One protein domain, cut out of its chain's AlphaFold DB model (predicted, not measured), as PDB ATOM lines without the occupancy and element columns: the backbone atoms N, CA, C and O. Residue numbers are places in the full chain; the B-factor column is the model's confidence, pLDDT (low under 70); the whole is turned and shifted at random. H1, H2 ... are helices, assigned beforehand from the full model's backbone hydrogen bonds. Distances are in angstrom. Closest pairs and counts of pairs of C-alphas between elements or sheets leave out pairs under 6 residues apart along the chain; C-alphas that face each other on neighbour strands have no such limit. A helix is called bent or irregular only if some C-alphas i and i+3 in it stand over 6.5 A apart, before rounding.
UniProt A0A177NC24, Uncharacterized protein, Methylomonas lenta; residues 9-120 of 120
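AT A GLANCE: This is residues 9 to 120 of the 120 residues of an uncharacterized protein of Methylomonas lenta (UniProt A0A177NC24). One long helix, H3, makes most of the length of this domain, and a hairpin of two shorter helices, H1 and H2, packs on one side of it in a loose bundle of three. H1 runs beside H3 over residues 95 to 110 of H3, while H2 reaches H3 with its last residues, 55 to 60, and a long stretch with no named element, residues 61 to 82, leads from there to the start of H3. The free end, residues 115 to 120, of which 115 to 119 belong to H3, sticks out beyond the bundle. The printed part has 112 residues, with three named helices in the order H1, H2, H3 and no named strand, and its class is all helix. The whole is loose, with a radius of gyration of the C-alphas of 18.4 A, and its C-alphas span 60 by 27 by 16 A.

IN THESE COORDINATES: Find C-alpha 9 at (25.614, 8.575, 86.659); from there H1 runs through residues 9 to 30, 32.0 A from first to last C-alpha. It is neither bent nor irregular, but only just: C-alphas 18 and 21 are 6.3 A apart. Next look for C-alpha 41 at (40.268, 32.345, 98.773), where H2 begins; it holds residues 41 to 60 and measures 26.3 A. H2 too is neither bent nor irregular, but only just, with C-alphas 57 and 60 at 6.2 A. H3, the longest helix, holds residues 83 to 119 and measures 53.6 A, and you reach its last C-alpha at (29.570, 36.662, 69.368).

HOW THE PARTS SIT: The three helices form an up and down bundle, in which each runs against the one before it in the chain. Start with H1 and H3: they touch, with the C-alphas of Gly 15 and Gly 102 closest at 4.2 A. They run the same way at a shallow tilt of 32 degrees. Then turn to H1 and H2, a helical hairpin, which touch closest at the C-alphas of Ala 11 and Val 59, 5.2 A apart. They run opposite ways at a shallow tilt of 11 degrees. H2 and H3 are a helical hairpin as well, and touch through residues 55 to 60 of H2 and 92 to 99 of H3 alone. Their closest C-alphas are those of Val 59 and Arg 95, at 5.7 A. They run opposite ways at a steep tilt of 43 degrees. In H3 every O i to N i+4 pair is within hydrogen-bond range; in H1 15 of 18 are, and in H2 15 of 16.

THE WHOLE: The two C-alphas farthest apart are those of Ser 73, in the link from H2 to H3, and Phe 120, the chain's last residue, at 63.3 A. The printed part has no cut. The link from H1 to H2 is short, and the link from H2 to H3 is long, with 22 residues. Look at the B-factor column for the model's confidence: the mean pLDDT of the printed part is 78.2, and residues 62 to 80 and residue 120 are under 70.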
ATOM      1  N   ASN A   9      26.540   7.481  86.959       85.88
ATOM      2  CA  ASN A   9      25.614   8.575  86.659       85.88
ATOM      3  C   ASN A   9      25.641   9.659  87.742       85.88
ATOM      4  O   ASN A   9      25.744  10.839  87.418       85.88
ATOM      5  N   SER A  10      25.593   9.277  89.024       86.06
ATOM      6  CA  SER A  10      25.689  10.259  90.112       86.06
ATOM      7  C   SER A  10      27.045  10.960  90.115       86.06
ATOM      8  O   SER A  10      27.086  12.167  90.314       86.06
ATOM      9  N   ALA A  11      28.132  10.234  89.835       85.88
ATOM     10  CA  ALA A  11      29.471  10.802  89.708       85.88
ATOM     11  C   ALA A  11      29.544  11.844  88.578       85.88
ATOM     12  O   ALA A  11      30.034  12.948  88.796       85.88
ATOM     13  N   PHE A  12      28.992  11.538  87.402       87.44
ATOM     14  CA  PHE A  12      28.974  12.454  86.261       87.44
ATOM     15  C   PHE A  12      28.150  13.719  86.537       87.44
ATOM     16  O   PHE A  12      28.646  14.831  86.367       87.44
ATOM     17  N   ILE A  13      26.910  13.556  87.018       87.38
ATOM     18  CA  ILE A  13      25.992  14.670  87.318       87.38
ATOM     19  C   ILE A  13      26.600  15.602  88.367       87.38
ATOM     20  O   ILE A  13      26.566  16.823  88.223       87.38
ATOM     21  N   VAL A  14      27.191  15.030  89.412       87.75
ATOM     22  CA  VAL A  14      27.858  15.800  90.461       87.75
ATOM     23  C   VAL A  14      29.095  16.520  89.926       87.75
ATOM     24  O   VAL A  14      29.317  17.676  90.287       87.75
ATOM     25  N   GLY A  15      29.865  15.882  89.041       85.75
ATOM     26  CA  GLY A  15      30.980  16.526  88.350       85.75
ATOM     27  C   GLY A  15      30.525  17.759  87.566       85.75
ATOM     28  O   GLY A  15      31.093  18.836  87.724       85.75
ATOM     29  N   ILE A  16      29.425  17.651  86.812       87.06
ATOM     30  CA  ILE A  16      28.821  18.807  86.129       87.06
ATOM     31  C   ILE A  16      28.392  19.874  87.146       87.06
ATOM     32  O   ILE A  16      28.670  21.058  86.954       87.06
ATOM     33  N   SER A  17      27.768  19.474  88.259       88.12
ATOM     34  CA  SER A  17      27.282  20.408  89.284       88.12
ATOM     35  C   SER A  17      28.383  21.249  89.940       88.12
ATOM     36  O   SER A  17      28.071  22.291  90.498       88.12
ATOM     37  N   LEU A  18      29.652  20.830  89.875       85.94
ATOM     38  CA  LEU A  18      30.796  21.616  90.351       85.94
ATOM     39  C   LEU A  18      31.147  22.774  89.414       85.94
ATOM     40  O   LEU A  18      31.572  23.835  89.875       85.94
ATOM     41  N   SER A  19      30.950  22.580  88.110       84.31
ATOM     42  CA  SER A  19      31.275  23.575  87.080       84.31
ATOM     43  C   SER A  19      30.263  24.728  87.012       84.31
ATOM     44  O   SER A  19      30.633  25.873  86.770       84.31
ATOM     45  N   ALA A  20      28.982  24.458  87.279       81.94
ATOM     46  CA  ALA A  20      27.926  25.466  87.216       81.94
ATOM     47  C   ALA A  20      28.095  26.627  88.228       81.94
ATOM     48  O   ALA A  20      28.073  27.781  87.801       81.94
ATOM     49  N   PRO A  21      28.299  26.393  89.543       81.69
ATOM     50  CA  PRO A  21      28.452  27.468  90.522       81.69
ATOM     51  C   PRO A  21      29.775  28.225  90.360       81.69
ATOM     52  O   PRO A  21      29.793  29.442  90.520       81.69
ATOM     53  N   THR A  22      30.867  27.544  89.992       82.94
ATOM     54  CA  THR A  22      32.154  28.199  89.687       82.94
ATOM     55  C   THR A  22      32.010  29.176  88.529       82.94
ATOM     56  O   THR A  22      32.469  30.315  88.606       82.94
ATOM     57  N   TYR A  23      31.325  28.753  87.474       81.38
ATOM     58  CA  TYR A  23      31.104  29.593  86.312       81.38
ATOM     59  C   TYR A  23      30.093  30.719  86.567       81.38
ATOM     60  O   TYR A  23      30.302  31.842  86.118       81.38
ATOM     61  N   LEU A  24      29.037  30.465  87.347       83.19
ATOM     62  CA  LEU A  24      28.108  31.509  87.788       83.19
ATOM     63  C   LEU A  24      28.844  32.618  88.551       83.19
ATOM     64  O   LEU A  24      28.644  33.795  88.265       83.19
ATOM     65  N   LEU A  25      29.732  32.253  89.481       85.38
ATOM     66  CA  LEU A  25      30.557  33.212  90.222       85.38
ATOM     67  C   LEU A  25      31.490  34.004  89.302       85.38
ATOM     68  O   LEU A  25      31.674  35.206  89.496       85.38
ATOM     69  N   TYR A  26      32.046  33.350  88.284       83.75
ATOM     70  CA  TYR A  26      32.843  34.019  87.264       83.75
ATOM     71  C   TYR A  26      32.020  35.060  86.484       83.75
ATOM     72  O   TYR A  26      32.470  36.198  86.353       83.75
ATOM     73  N   ILE A  27      30.807  34.716  86.031       81.06
ATOM     74  CA  ILE A  27      29.907  35.663  85.345       81.06
ATOM     75  C   ILE A  27      29.546  36.824  86.270       81.06
ATOM     76  O   ILE A  27      29.708  37.977  85.882       81.06
ATOM     77  N   LEU A  28      29.091  36.544  87.494       85.12
ATOM     78  CA  LEU A  28      28.663  37.579  88.440       85.12
ATOM     79  C   LEU A  28      29.779  38.588  88.723       85.12
ATOM     80  O   LEU A  28      29.519  39.790  88.773       85.12
ATOM     81  N   LYS A  29      31.023  38.111  88.855       85.81
ATOM     82  CA  LYS A  29      32.185  38.986  88.999       85.81
ATOM     83  C   LYS A  29      32.482  39.770  87.718       85.81
ATOM     84  O   LYS A  29      32.684  40.978  87.784       85.81
ATOM     85  N   ALA A  30      32.487  39.112  86.558       83.31
ATOM     86  CA  ALA A  30      32.756  39.760  85.272       83.31
ATOM     87  C   ALA A  30      31.708  40.831  84.911       83.31
ATOM     88  O   ALA A  30      32.044  41.833  84.288       83.31
ATOM     89  N   SER A  31      30.457  40.645  85.334       84.44
ATOM     90  CA  SER A  31      29.356  41.598  85.154       84.44
ATOM     91  C   SER A  31      29.319  42.710  86.212       84.44
ATOM     92  O   SER A  31      28.414  43.538  86.175       84.44
ATOM     93  N   GLY A  32      30.245  42.726  87.179       86.19
ATOM     94  CA  GLY A  32      30.263  43.712  88.267       86.19
ATOM     95  C   GLY A  32      29.129  43.557  89.289       86.19
ATOM     96  O   GLY A  32      28.940  44.432  90.128       86.19
ATOM     97  N   LEU A  33      28.382  42.449  89.240       87.38
ATOM     98  CA  LEU A  33      27.270  42.147  90.152       87.38
ATOM     99  C   LEU A  33      27.742  41.527  91.476       87.38
ATOM    100  O   LEU A  33      26.973  41.452  92.431       87.38
ATOM    101  N   SER A  34      28.995  41.073  91.540       85.00
ATOM    102  CA  SER A  34      29.627  40.538  92.745       85.00
ATOM    103  C   SER A  34      31.067  41.031  92.872       85.00
ATOM    104  O   SER A  34      31.833  40.985  91.912       85.00
ATOM    105  N   ALA A  35      31.462  41.434  94.083       81.25
ATOM    106  CA  ALA A  35      32.865  41.684  94.427       81.25
ATOM    107  C   ALA A  35      33.668  40.378  94.598       81.25
ATOM    108  O   ALA A  35      34.896  40.373  94.520       81.25
ATOM    109  N   TYR A  36      32.967  39.261  94.814       80.94
ATOM    110  CA  TYR A  36      33.541  37.947  95.073       80.94
ATOM    111  C   TYR A  36      33.453  37.060  93.830       80.94
ATOM    112  O   TYR A  36      32.384  36.909  93.236       80.94
ATOM    113  N   GLY A  37      34.580  36.457  93.454       81.94
ATOM    114  CA  GLY A  37      34.682  35.488  92.365       81.94
ATOM    115  C   GLY A  37      35.526  34.287  92.768       81.94
ATOM    116  O   GLY A  37      35.885  34.127  93.932       81.94
ATOM    117  N   VAL A  38      35.846  33.437  91.795       80.12
ATOM    118  CA  VAL A  38      36.580  32.176  92.012       80.12
ATOM    119  C   VAL A  38      38.021  32.394  92.500       80.12
ATOM    120  O   VAL A  38      38.639  31.488  93.043       80.12
ATOM    121  N   ASP A  39      38.554  33.600  92.320       83.38
ATOM    122  CA  ASP A  39      39.860  34.035  92.813       83.38
ATOM    123  C   ASP A  39      39.845  34.477  94.286       83.38
ATOM    124  O   ASP A  39      40.908  34.664  94.878       83.38
ATOM    125  N   ASN A  40      38.666  34.624  94.904       87.88
ATOM    126  CA  ASN A  40      38.580  34.856  96.339       87.88
ATOM    127  C   ASN A  40      38.896  33.545  97.103       87.88
ATOM    128  O   ASN A  40      38.238  32.530  96.854       87.88
ATOM    129  N   PRO A  41      39.845  33.553  98.061       87.69
ATOM    130  CA  PRO A  41      40.268  32.345  98.773       87.69
ATOM    131  C   PRO A  41      39.146  31.629  99.534       87.69
ATOM    132  O   PRO A  41      39.120  30.400  99.569       87.69
ATOM    133  N   GLU A  42      38.209  32.373 100.124       87.50
ATOM    134  CA  GLU A  42      37.102  31.813 100.910       87.50
ATOM    135  C   GLU A  42      36.084  31.119 100.000       87.50
ATOM    136  O   GLU A  42      35.652  29.996 100.269       87.50
ATOM    137  N   VAL A  43      35.759  31.751  98.870       85.88
ATOM    138  CA  VAL A  43      34.877  31.178  97.843       85.88
ATOM    139  C   VAL A  43      35.500  29.920  97.243       85.88
ATOM    140  O   VAL A  43      34.831  28.891  97.113       85.88
ATOM    141  N   PHE A  44      36.797  29.972  96.933       85.00
ATOM    142  CA  PHE A  44      37.545  28.823  96.439       85.00
ATOM    143  C   PHE A  44      37.549  27.670  97.452       85.00
ATOM    144  O   PHE A  44      37.242  26.532  97.090       85.00
ATOM    145  N   ALA A  45      37.811  27.954  98.731       87.06
ATOM    146  CA  ALA A  45      37.754  26.959  99.799       87.06
ATOM    147  C   ALA A  45      36.355  26.328  99.929       87.06
ATOM    148  O   ALA A  45      36.240  25.111 100.109       87.06
ATOM    149  N   GLY A  46      35.290  27.120  99.770       86.94
ATOM    150  CA  GLY A  46      33.911  26.630  99.733       86.94
ATOM    151  C   GLY A  46      33.654  25.662  98.573       86.94
ATOM    152  O   GLY A  46      33.115  24.573  98.785       86.94
ATOM    153  N   ILE A  47      34.102  26.007  97.362       87.50
ATOM    154  CA  ILE A  47      33.993  25.147  96.169       87.50
ATOM    155  C   ILE A  47      34.763  23.838  96.363       87.50
ATOM    156  O   ILE A  47      34.234  22.765  96.067       87.50
ATOM    157  N   VAL A  48      35.990  23.904  96.888       87.56
ATOM    158  CA  VAL A  48      36.803  22.714  97.180       87.56
ATOM    159  C   VAL A  48      36.113  21.837  98.221       87.56
ATOM    160  O   VAL A  48      36.003  20.628  98.024       87.56
ATOM    161  N   THR A  49      35.583  22.430  99.292       89.62
ATOM    162  CA  THR A  49      34.858  21.698 100.341       89.62
ATOM    163  C   THR A  49      33.625  21.001  99.773       89.62
ATOM    164  O   THR A  49      33.418  19.812 100.015       89.62
ATOM    165  N   TYR A  50      32.839  21.698  98.951       87.56
ATOM    166  CA  TYR A  50      31.711  21.108  98.233       87.56
ATOM    167  C   TYR A  50      32.158  19.960  97.311       87.56
ATOM    168  O   TYR A  50      31.558  18.880  97.317       87.56
ATOM    169  N   GLY A  51      33.253  20.137  96.571       86.06
ATOM    170  CA  GLY A  51      33.834  19.095  95.724       86.06
ATOM    171  C   GLY A  51      34.248  17.852  96.506       86.06
ATOM    172  O   GLY A  51      33.920  16.737  96.106       86.06
ATOM    173  N   LEU A  52      34.884  18.028  97.663       86.94
ATOM    174  CA  LEU A  52      35.277  16.928  98.542       86.94
ATOM    175  C   LEU A  52      34.065  16.194  99.124       86.94
ATOM    176  O   LEU A  52      34.016  14.964  99.085       86.94
ATOM    177  N   LEU A  53      33.063  16.924  99.618       86.12
ATOM    178  CA  LEU A  53      31.839  16.325 100.160       86.12
ATOM    179  C   LEU A  53      31.103  15.504  99.101       86.12
ATOM    180  O   LEU A  53      30.660  14.383  99.360       86.12
ATOM    181  N   THR A  54      30.994  16.045  97.893       84.31
ATOM    182  CA  THR A  54      30.279  15.376  96.811       84.31
ATOM    183  C   THR A  54      31.052  14.189  96.234       84.31
ATOM    184  O   THR A  54      30.445  13.149  95.964       84.31
ATOM    185  N   LEU A  55      32.383  14.275  96.146       82.94
ATOM    186  CA  LEU A  55      33.258  13.142  95.843       82.94
ATOM    187  C   LEU A  55      33.046  12.011  96.862       82.94
ATOM    188  O   LEU A  55      32.801  10.862  96.489       82.94
ATOM    189  N   LEU A  56      33.076  12.327  98.156       81.56
ATOM    190  CA  LEU A  56      32.893  11.334  99.209       81.56
ATOM    191  C   LEU A  56      31.518  10.649  99.109       81.56
ATOM    192  O   LEU A  56      31.431   9.418  99.110       81.56
ATOM    193  N   LEU A  57      30.444  11.429  98.969       79.19
ATOM    194  CA  LEU A  57      29.069  10.922  98.986       79.19
ATOM    195  C   LEU A  57      28.662  10.190  97.703       79.19
ATOM    196  O   LEU A  57      28.025   9.139  97.778       79.19
ATOM    197  N   PHE A  58      29.015  10.728  96.535       78.88
ATOM    198  CA  PHE A  58      28.456  10.289  95.252       78.88
ATOM    199  C   PHE A  58      29.444   9.542  94.355       78.88
ATOM    200  O   PHE A  58      29.013   8.950  93.360       78.88
ATOM    201  N   VAL A  59      30.735   9.534  94.709       77.94
ATOM    202  CA  VAL A  59      31.797   8.843  93.959       77.94
ATOM    203  C   VAL A  59      32.410   7.718  94.792       77.94
ATOM    204  O   VAL A  59      32.471   6.577  94.327       77.94
ATOM    205  N   ILE A  60      32.820   8.011  96.028       75.19
ATOM    206  CA  ILE A  60      33.483   7.038  96.911       75.19
ATOM    207  C   ILE A  60      32.469   6.108  97.589       75.19
ATOM    208  O   ILE A  60      32.749   4.918  97.750       75.19
ATOM    209  N   ASP A  61      31.260   6.604  97.865       71.56
ATOM    210  CA  ASP A  61      30.251   5.941  98.701       71.56
ATOM    211  C   ASP A  61      30.778   5.754 100.129       71.56
ATOM    212  O   ASP A  61      31.290   4.695 100.488       71.56
ATOM    213  N   ILE A  62      30.665   6.793 100.966       62.94
ATOM    214  CA  ILE A  62      31.138   6.813 102.372       62.94
ATOM    215  C   ILE A  62      30.692   5.568 103.165       62.94
ATOM    216  O   ILE A  62      31.398   5.110 104.061       62.94
ATOM    217  N   ARG A  63      29.559   4.943 102.811       57.97
ATOM    218  CA  ARG A  63      29.081   3.707 103.467       57.97
ATOM    219  C   ARG A  63      29.963   2.487 103.207       57.97
ATOM    220  O   ARG A  63      29.842   1.481 103.899       57.97
ATOM    221  N   SER A  64      30.841   2.576 102.217       53.41
ATOM    222  CA  SER A  64      31.801   1.558 101.820       53.41
ATOM    223  C   SER A  64      33.224   1.870 102.301       53.41
ATOM    224  O   SER A  64      34.147   1.209 101.842       53.41
ATOM    225  N   LEU A  65      33.436   2.821 103.221       53.66
ATOM    226  CA  LEU A  65      34.776   3.174 103.736       53.66
ATOM    227  C   LEU A  65      35.469   2.064 104.549       53.66
ATOM    228  O   LEU A  65      36.634   2.199 104.906       53.66
ATOM    229  N   ALA A  66      34.793   0.944 104.809       52.62
ATOM    230  CA  ALA A  66      35.410  -0.247 105.383       52.62
ATOM    231  C   ALA A  66      34.761  -1.529 104.835       52.62
ATOM    232  O   ALA A  66      34.110  -2.265 105.586       52.62
ATOM    233  N   PRO A  67      34.898  -1.848 103.534       53.66
ATOM    234  CA  PRO A  67      34.450  -3.137 103.051       53.66
ATOM    235  C   PRO A  67      35.385  -4.178 103.667       53.66
ATOM    236  O   PRO A  67      36.608  -4.054 103.578       53.66
ATOM    237  N   LYS A  68      34.835  -5.238 104.271       55.28
ATOM    238  CA  LYS A  68      35.637  -6.360 104.803       55.28
ATOM    239  C   LYS A  68      36.653  -6.899 103.773       55.28
ATOM    240  O   LYS A  68      37.674  -7.438 104.166       55.28
ATOM    241  N   ALA A  69      36.391  -6.697 102.477       48.47
ATOM    242  CA  ALA A  69      37.239  -7.079 101.348       48.47
ATOM    243  C   ALA A  69      38.512  -6.225 101.125       48.47
ATOM    244  O   ALA A  69      39.379  -6.656 100.374       48.47
ATOM    245  N   LEU A  70      38.633  -5.035 101.731       48.91
ATOM    246  CA  LEU A  70      39.845  -4.193 101.658       48.91
ATOM    247  C   LEU A  70      40.636  -4.166 102.973       48.91
ATOM    248  O   LEU A  70      41.702  -3.558 103.026       48.91
ATOM    249  N   LYS A  71      40.125  -4.783 104.048       48.69
ATOM    250  CA  LYS A  71      40.861  -4.876 105.312       48.69
ATOM    251  C   LYS A  71      42.028  -5.842 105.130       48.69
ATOM    252  O   LYS A  71      41.825  -7.049 105.018       48.69
ATOM    253  N   THR A  72      43.242  -5.305 105.105       48.28
ATOM    254  CA  THR A  72      44.445  -6.113 105.317       48.28
ATOM    255  C   THR A  72      44.582  -6.430 106.814       48.28
ATOM    256  O   THR A  72      43.900  -5.835 107.652       48.28
ATOM    257  N   SER A  73      45.448  -7.380 107.171       46.47
ATOM    258  CA  SER A  73      45.796  -7.668 108.571       46.47
ATOM    259  C   SER A  73      46.567  -6.525 109.249       46.47
ATOM    260  O   SER A  73      46.736  -6.547 110.467       46.47
ATOM    261  N   ILE A  74      47.015  -5.525 108.482       43.84
ATOM    262  CA  ILE A  74      47.746  -4.356 108.964       43.84
ATOM    263  C   ILE A  74      46.734  -3.221 109.193       43.84
ATOM    264  O   ILE A  74      46.022  -2.832 108.260       43.84
ATOM    265  N   PRO A  75      46.649  -2.657 110.411       42.94
ATOM    266  CA  PRO A  75      45.791  -1.509 110.676       42.94
ATOM    267  C   PRO A  75      46.108  -0.367 109.699       42.94
ATOM    268  O   PRO A  75      47.273  -0.060 109.471       42.94
ATOM    269  N   TRP A  76      45.073   0.270 109.141       47.72
ATOM    270  CA  TRP A  76      45.165   1.460 108.269       47.72
ATOM    271  C   TRP A  76      45.694   1.250 106.844       47.72
ATOM    272  O   TRP A  76      45.641   2.183 106.045       47.72
ATOM    273  N   VAL A  77      46.114   0.037 106.477       50.09
ATOM    274  CA  VAL A  77      46.526  -0.290 105.106       50.09
ATOM    275  C   VAL A  77      45.360  -0.970 104.385       50.09
ATOM    276  O   VAL A  77      45.047  -2.133 104.637       50.09
ATOM    277  N   TYR A  78      44.691  -0.246 103.487       60.47
ATOM    278  CA  TYR A  78      43.592  -0.777 102.675       60.47
ATOM    279  C   TYR A  78      44.090  -1.119 101.270       60.47
ATOM    280  O   TYR A  78      43.984  -0.312 100.351       60.47
ATOM    281  N   PHE A  79      44.639  -2.321 101.107       65.19
ATOM    282  CA  PHE A  79      44.981  -2.877  99.798       65.19
ATOM    283  C   PHE A  79      44.038  -4.030  99.440       65.19
ATOM    284  O   PHE A  79      43.622  -4.784 100.323       65.19
ATOM    285  N   PRO A  80      43.686  -4.191  98.153       64.44
ATOM    286  CA  PRO A  80      42.866  -5.307  97.706       64.44
ATOM    287  C   PRO A  80      43.597  -6.638  97.930       64.44
ATOM    288  O   PRO A  80      44.595  -6.933  97.279       64.44
ATOM    289  N   THR A  81      43.081  -7.457  98.849       70.25
ATOM    290  CA  THR A  81      43.629  -8.789  99.175       70.25
ATOM    291  C   THR A  81      42.984  -9.913  98.364       70.25
ATOM    292  O   THR A  81      43.460 -11.044  98.375       70.25
ATOM    293  N   ASN A  82      41.896  -9.618  97.650       73.56
ATOM    294  CA  ASN A  82      41.158 -10.567  96.825       73.56
ATOM    295  C   ASN A  82      40.608  -9.897  95.554       73.56
ATOM    296  O   ASN A  82      40.603  -8.671  95.412       73.56
ATOM    297  N   GLN A  83      40.104 -10.710  94.621       76.12
ATOM    298  CA  GLN A  83      39.535 -10.230  93.355       76.12
ATOM    299  C   GLN A  83      38.347  -9.273  93.565       76.12
ATOM    300  O   GLN A  83      38.160  -8.332  92.797       76.12
ATOM    301  N   ALA A  84      37.566  -9.464  94.633       70.69
ATOM    302  CA  ALA A  84      36.473  -8.560  94.988       70.69
ATOM    303  C   ALA A  84      36.976  -7.152  95.367       70.69
ATOM    304  O   ALA A  84      36.376  -6.160  94.952       70.69
ATOM    305  N   GLY A  85      38.092  -7.056  96.095       70.56
ATOM    306  CA  GLY A  85      38.764  -5.802  96.431       70.56
ATOM    307  C   GLY A  85      39.304  -5.088  95.192       70.56
ATOM    308  O   GLY A  85      39.091  -3.886  95.046       70.56
ATOM    309  N   TRP A  86      39.923  -5.822  94.261       77.62
ATOM    310  CA  TRP A  86      40.374  -5.262  92.979       77.62
ATOM    311  C   TRP A  86      39.205  -4.736  92.142       77.62
ATOM    312  O   TRP A  86      39.242  -3.601  91.675       77.62
ATOM    313  N   ASN A  87      38.124  -5.510  92.020       78.88
ATOM    314  CA  ASN A  87      36.914  -5.084  91.314       78.88
ATOM    315  C   ASN A  87      36.297  -3.823  91.937       78.88
ATOM    316  O   ASN A  87      35.809  -2.952  91.216       78.88
ATOM    317  N   TYR A  88      36.321  -3.708  93.266       76.19
ATOM    318  CA  TYR A  88      35.884  -2.499  93.955       76.19
ATOM    319  C   TYR A  88      36.790  -1.302  93.632       76.19
ATOM    320  O   TYR A  88      36.277  -0.245  93.266       76.19
ATOM    321  N   LEU A  89      38.114  -1.477  93.702       79.25
ATOM    322  CA  LEU A  89      39.087  -0.426  93.398       79.25
ATOM    323  C   LEU A  89      38.942   0.084  91.956       79.25
ATOM    324  O   LEU A  89      38.868   1.291  91.742       79.25
ATOM    325  N   PHE A  90      38.823  -0.813  90.973       81.75
ATOM    326  CA  PHE A  90      38.630  -0.423  89.572       81.75
ATOM    327  C   PHE A  90      37.293   0.283  89.335       81.75
ATOM    328  O   PHE A  90      37.243   1.268  88.601       81.75
ATOM    329  N   ARG A  91      36.208  -0.159  89.985       81.12
ATOM    330  CA  ARG A  91      34.917   0.550  89.923       81.12
ATOM    331  C   ARG A  91      35.000   1.934  90.559       81.12
ATOM    332  O   ARG A  91      34.416   2.877  90.032       81.12
ATOM    333  N   LEU A  92      35.712   2.066  91.675       81.88
ATOM    334  CA  LEU A  92      35.954   3.349  92.321       81.88
ATOM    335  C   LEU A  92      36.735   4.284  91.394       81.88
ATOM    336  O   LEU A  92      36.274   5.396  91.145       81.88
ATOM    337  N   LEU A  93      37.851   3.812  90.835       84.62
ATOM    338  CA  LEU A  93      38.663   4.568  89.883       84.62
ATOM    339  C   LEU A  93      37.838   4.989  88.660       84.62
ATOM    340  O   LEU A  93      37.868   6.153  88.275       84.62
ATOM    341  N   GLY A  94      37.034   4.077  88.106       85.94
ATOM    342  CA  GLY A  94      36.118   4.379  87.008       85.94
ATOM    343  C   GLY A  94      35.126   5.490  87.357       85.94
ATOM    344  O   GLY A  94      34.924   6.401  86.561       85.94
ATOM    345  N   ARG A  95      34.553   5.484  88.567       86.56
ATOM    346  CA  ARG A  95      33.659   6.564  89.023       86.56
ATOM    347  C   ARG A  95      34.396   7.890  89.216       86.56
ATOM    348  O   ARG A  95      33.831   8.922  88.878       86.56
ATOM    349  N   VAL A  96      35.635   7.877  89.712       86.88
ATOM    350  CA  VAL A  96      36.467   9.089  89.817       86.88
ATOM    351  C   VAL A  96      36.758   9.664  88.431       86.88
ATOM    352  O   VAL A  96      36.585  10.861  88.227       86.88
ATOM    353  N   LEU A  97      37.115   8.822  87.457       90.31
ATOM    354  CA  LEU A  97      37.314   9.253  86.070       90.31
ATOM    355  C   LEU A  97      36.033   9.849  85.477       90.31
ATOM    356  O   LEU A  97      36.080  10.909  84.861       90.31
ATOM    357  N   VAL A  98      34.879   9.221  85.708       90.44
ATOM    358  CA  VAL A  98      33.579   9.740  85.255       90.44
ATOM    359  C   VAL A  98      33.217  11.064  85.939       90.44
ATOM    360  O   VAL A  98      32.668  11.953  85.292       90.44
ATOM    361  N   TRP A  99      33.546  11.234  87.220       90.19
ATOM    362  CA  TRP A  99      33.370  12.503  87.928       90.19
ATOM    363  C   TRP A  99      34.240  13.614  87.328       90.19
ATOM    364  O   TRP A  99      33.727  14.693  87.035       90.19
ATOM    365  N   LEU A 100      35.519  13.332  87.052       88.56
ATOM    366  CA  LEU A 100      36.420  14.266  86.364       88.56
ATOM    367  C   LEU A 100      35.920  14.612  84.954       88.56
ATOM    368  O   LEU A 100      35.946  15.780  84.569       88.56
ATOM    369  N   LEU A 101      35.411  13.625  84.208       91.06
ATOM    370  CA  LEU A 101      34.771  13.859  82.912       91.06
ATOM    371  C   LEU A 101      33.556  14.780  83.047       91.06
ATOM    372  O   LEU A 101      33.422  15.703  82.255       91.06
ATOM    373  N   GLY A 102      32.717  14.595  84.070       88.75
ATOM    374  CA  GLY A 102      31.592  15.490  84.350       88.75
ATOM    375  C   GLY A 102      32.029  16.939  84.582       88.75
ATOM    376  O   GLY A 102      31.439  17.853  84.007       88.75
ATOM    377  N   ILE A 103      33.098  17.151  85.361       87.69
ATOM    378  CA  ILE A 103      33.684  18.486  85.581       87.69
ATOM    379  C   ILE A 103      34.163  19.084  84.254       87.69
ATOM    380  O   ILE A 103      33.825  20.224  83.938       87.69
ATOM    381  N   ALA A 104      34.918  18.317  83.462       88.31
ATOM    382  CA  ALA A 104      35.466  18.772  82.187       88.31
ATOM    383  C   ALA A 104      34.368  19.089  81.158       88.31
ATOM    384  O   ALA A 104      34.430  20.122  80.494       88.31
ATOM    385  N   THR A 105      33.339  18.242  81.050       88.75
ATOM    386  CA  THR A 105      32.183  18.474  80.174       88.75
ATOM    387  C   THR A 105      31.429  19.729  80.587       88.75
ATOM    388  O   THR A 105      31.120  20.559  79.734       88.75
ATOM    389  N   GLY A 106      31.161  19.896  81.883       87.06
ATOM    390  CA  GLY A 106      30.499  21.087  82.397       87.06
ATOM    391  C   GLY A 106      31.302  22.362  82.119       87.06
ATOM    392  O   GLY A 106      30.768  23.310  81.548       87.06
ATOM    393  N   ALA A 107      32.609  22.355  82.396       85.50
ATOM    394  CA  ALA A 107      33.494  23.475  82.079       85.50
ATOM    395  C   ALA A 107      33.541  23.781  80.568       85.50
ATOM    396  O   ALA A 107      33.470  24.945  80.176       85.50
ATOM    397  N   GLY A 108      33.611  22.750  79.720       84.81
ATOM    398  CA  GLY A 108      33.623  22.895  78.263       84.81
ATOM    399  C   GLY A 108      32.324  23.481  77.704       84.81
ATOM    400  O   GLY A 108      32.371  24.395  76.883       84.81
ATOM    401  N   LEU A 109      31.165  23.012  78.182       85.88
ATOM    402  CA  LEU A 109      29.854  23.558  77.805       85.88
ATOM    403  C   LEU A 109      29.734  25.035  78.183       85.88
ATOM    404  O   LEU A 109      29.267  25.847  77.388       85.88
ATOM    405  N   LEU A 110      30.181  25.388  79.386       83.00
ATOM    406  CA  LEU A 110      30.114  26.757  79.884       83.00
ATOM    407  C   LEU A 110      31.068  27.682  79.116       83.00
ATOM    408  O   LEU A 110      30.663  28.774  78.724       83.00
ATOM    409  N   ALA A 111      32.280  27.222  78.796       82.94
ATOM    410  CA  ALA A 111      33.209  27.956  77.936       82.94
ATOM    411  C   ALA A 111      32.643  28.180  76.520       82.94
ATOM    412  O   ALA A 111      32.746  29.285  75.981       82.94
ATOM    413  N   ALA A 112      31.997  27.166  75.935       83.56
ATOM    414  CA  ALA A 112      31.330  27.288  74.639       83.56
ATOM    415  C   ALA A 112      30.170  28.299  74.683       83.56
ATOM    416  O   ALA A 112      30.048  29.135  73.788       83.56
ATOM    417  N   LEU A 113      29.362  28.279  75.749       82.62
ATOM    418  CA  LEU A 113      28.311  29.275  75.975       82.62
ATOM    419  C   LEU A 113      28.886  30.688  76.116       82.62
ATOM    420  O   LEU A 113      28.329  31.617  75.537       82.62
ATOM    421  N   GLN A 114      30.020  30.861  76.810       79.06
ATOM    422  CA  GLN A 114      30.705  32.158  76.882       79.06
ATOM    423  C   GLN A 114      31.081  32.684  75.507       79.06
ATOM    424  O   GLN A 114      30.920  33.868  75.223       79.06
ATOM    425  N   TYR A 115      31.656  31.803  74.690       83.25
ATOM    426  CA  TYR A 115      32.123  32.152  73.362       83.25
ATOM    427  C   TYR A 115      30.951  32.589  72.485       83.25
ATOM    428  O   TYR A 115      31.025  33.643  71.860       83.25
ATOM    429  N   LEU A 116      29.844  31.838  72.515       82.94
ATOM    430  CA  LEU A 116      28.618  32.202  71.809       82.94
ATOM    431  C   LEU A 116      28.061  33.543  72.294       82.94
ATOM    432  O   LEU A 116      27.769  34.398  71.471       82.94
ATOM    433  N   MET A 117      27.982  33.767  73.608       78.81
ATOM    434  CA  MET A 117      27.492  35.032  74.168       78.81
ATOM    435  C   MET A 117      28.339  36.253  73.796       78.81
ATOM    436  O   MET A 117      27.812  37.353  73.800       78.81
ATOM    437  N   LYS A 118      29.637  36.088  73.521       78.00
ATOM    438  CA  LYS A 118      30.501  37.186  73.053       78.00
ATOM    439  C   LYS A 118      30.342  37.480  71.562       78.00
ATOM    440  O   LYS A 118      30.847  38.497  71.098       78.00
ATOM    441  N   LEU A 119      29.748  36.554  70.812       75.50
ATOM    442  CA  LEU A 119      29.570  36.662  69.368       75.50
ATOM    443  C   LEU A 119      28.293  37.433  68.988       75.50
ATOM    444  O   LEU A 119      28.199  37.905  67.857       75.50
ATOM    445  N   PHE A 120      27.331  37.518  69.911       60.97
ATOM    446  CA  PHE A 120      26.074  38.264  69.799       60.97
ATOM    447  C   PHE A 120      26.145  39.565  70.602       60.97
ATOM    448  O   PHE A 120      25.471  40.530  70.184       60.97
TER     449      PHE A 120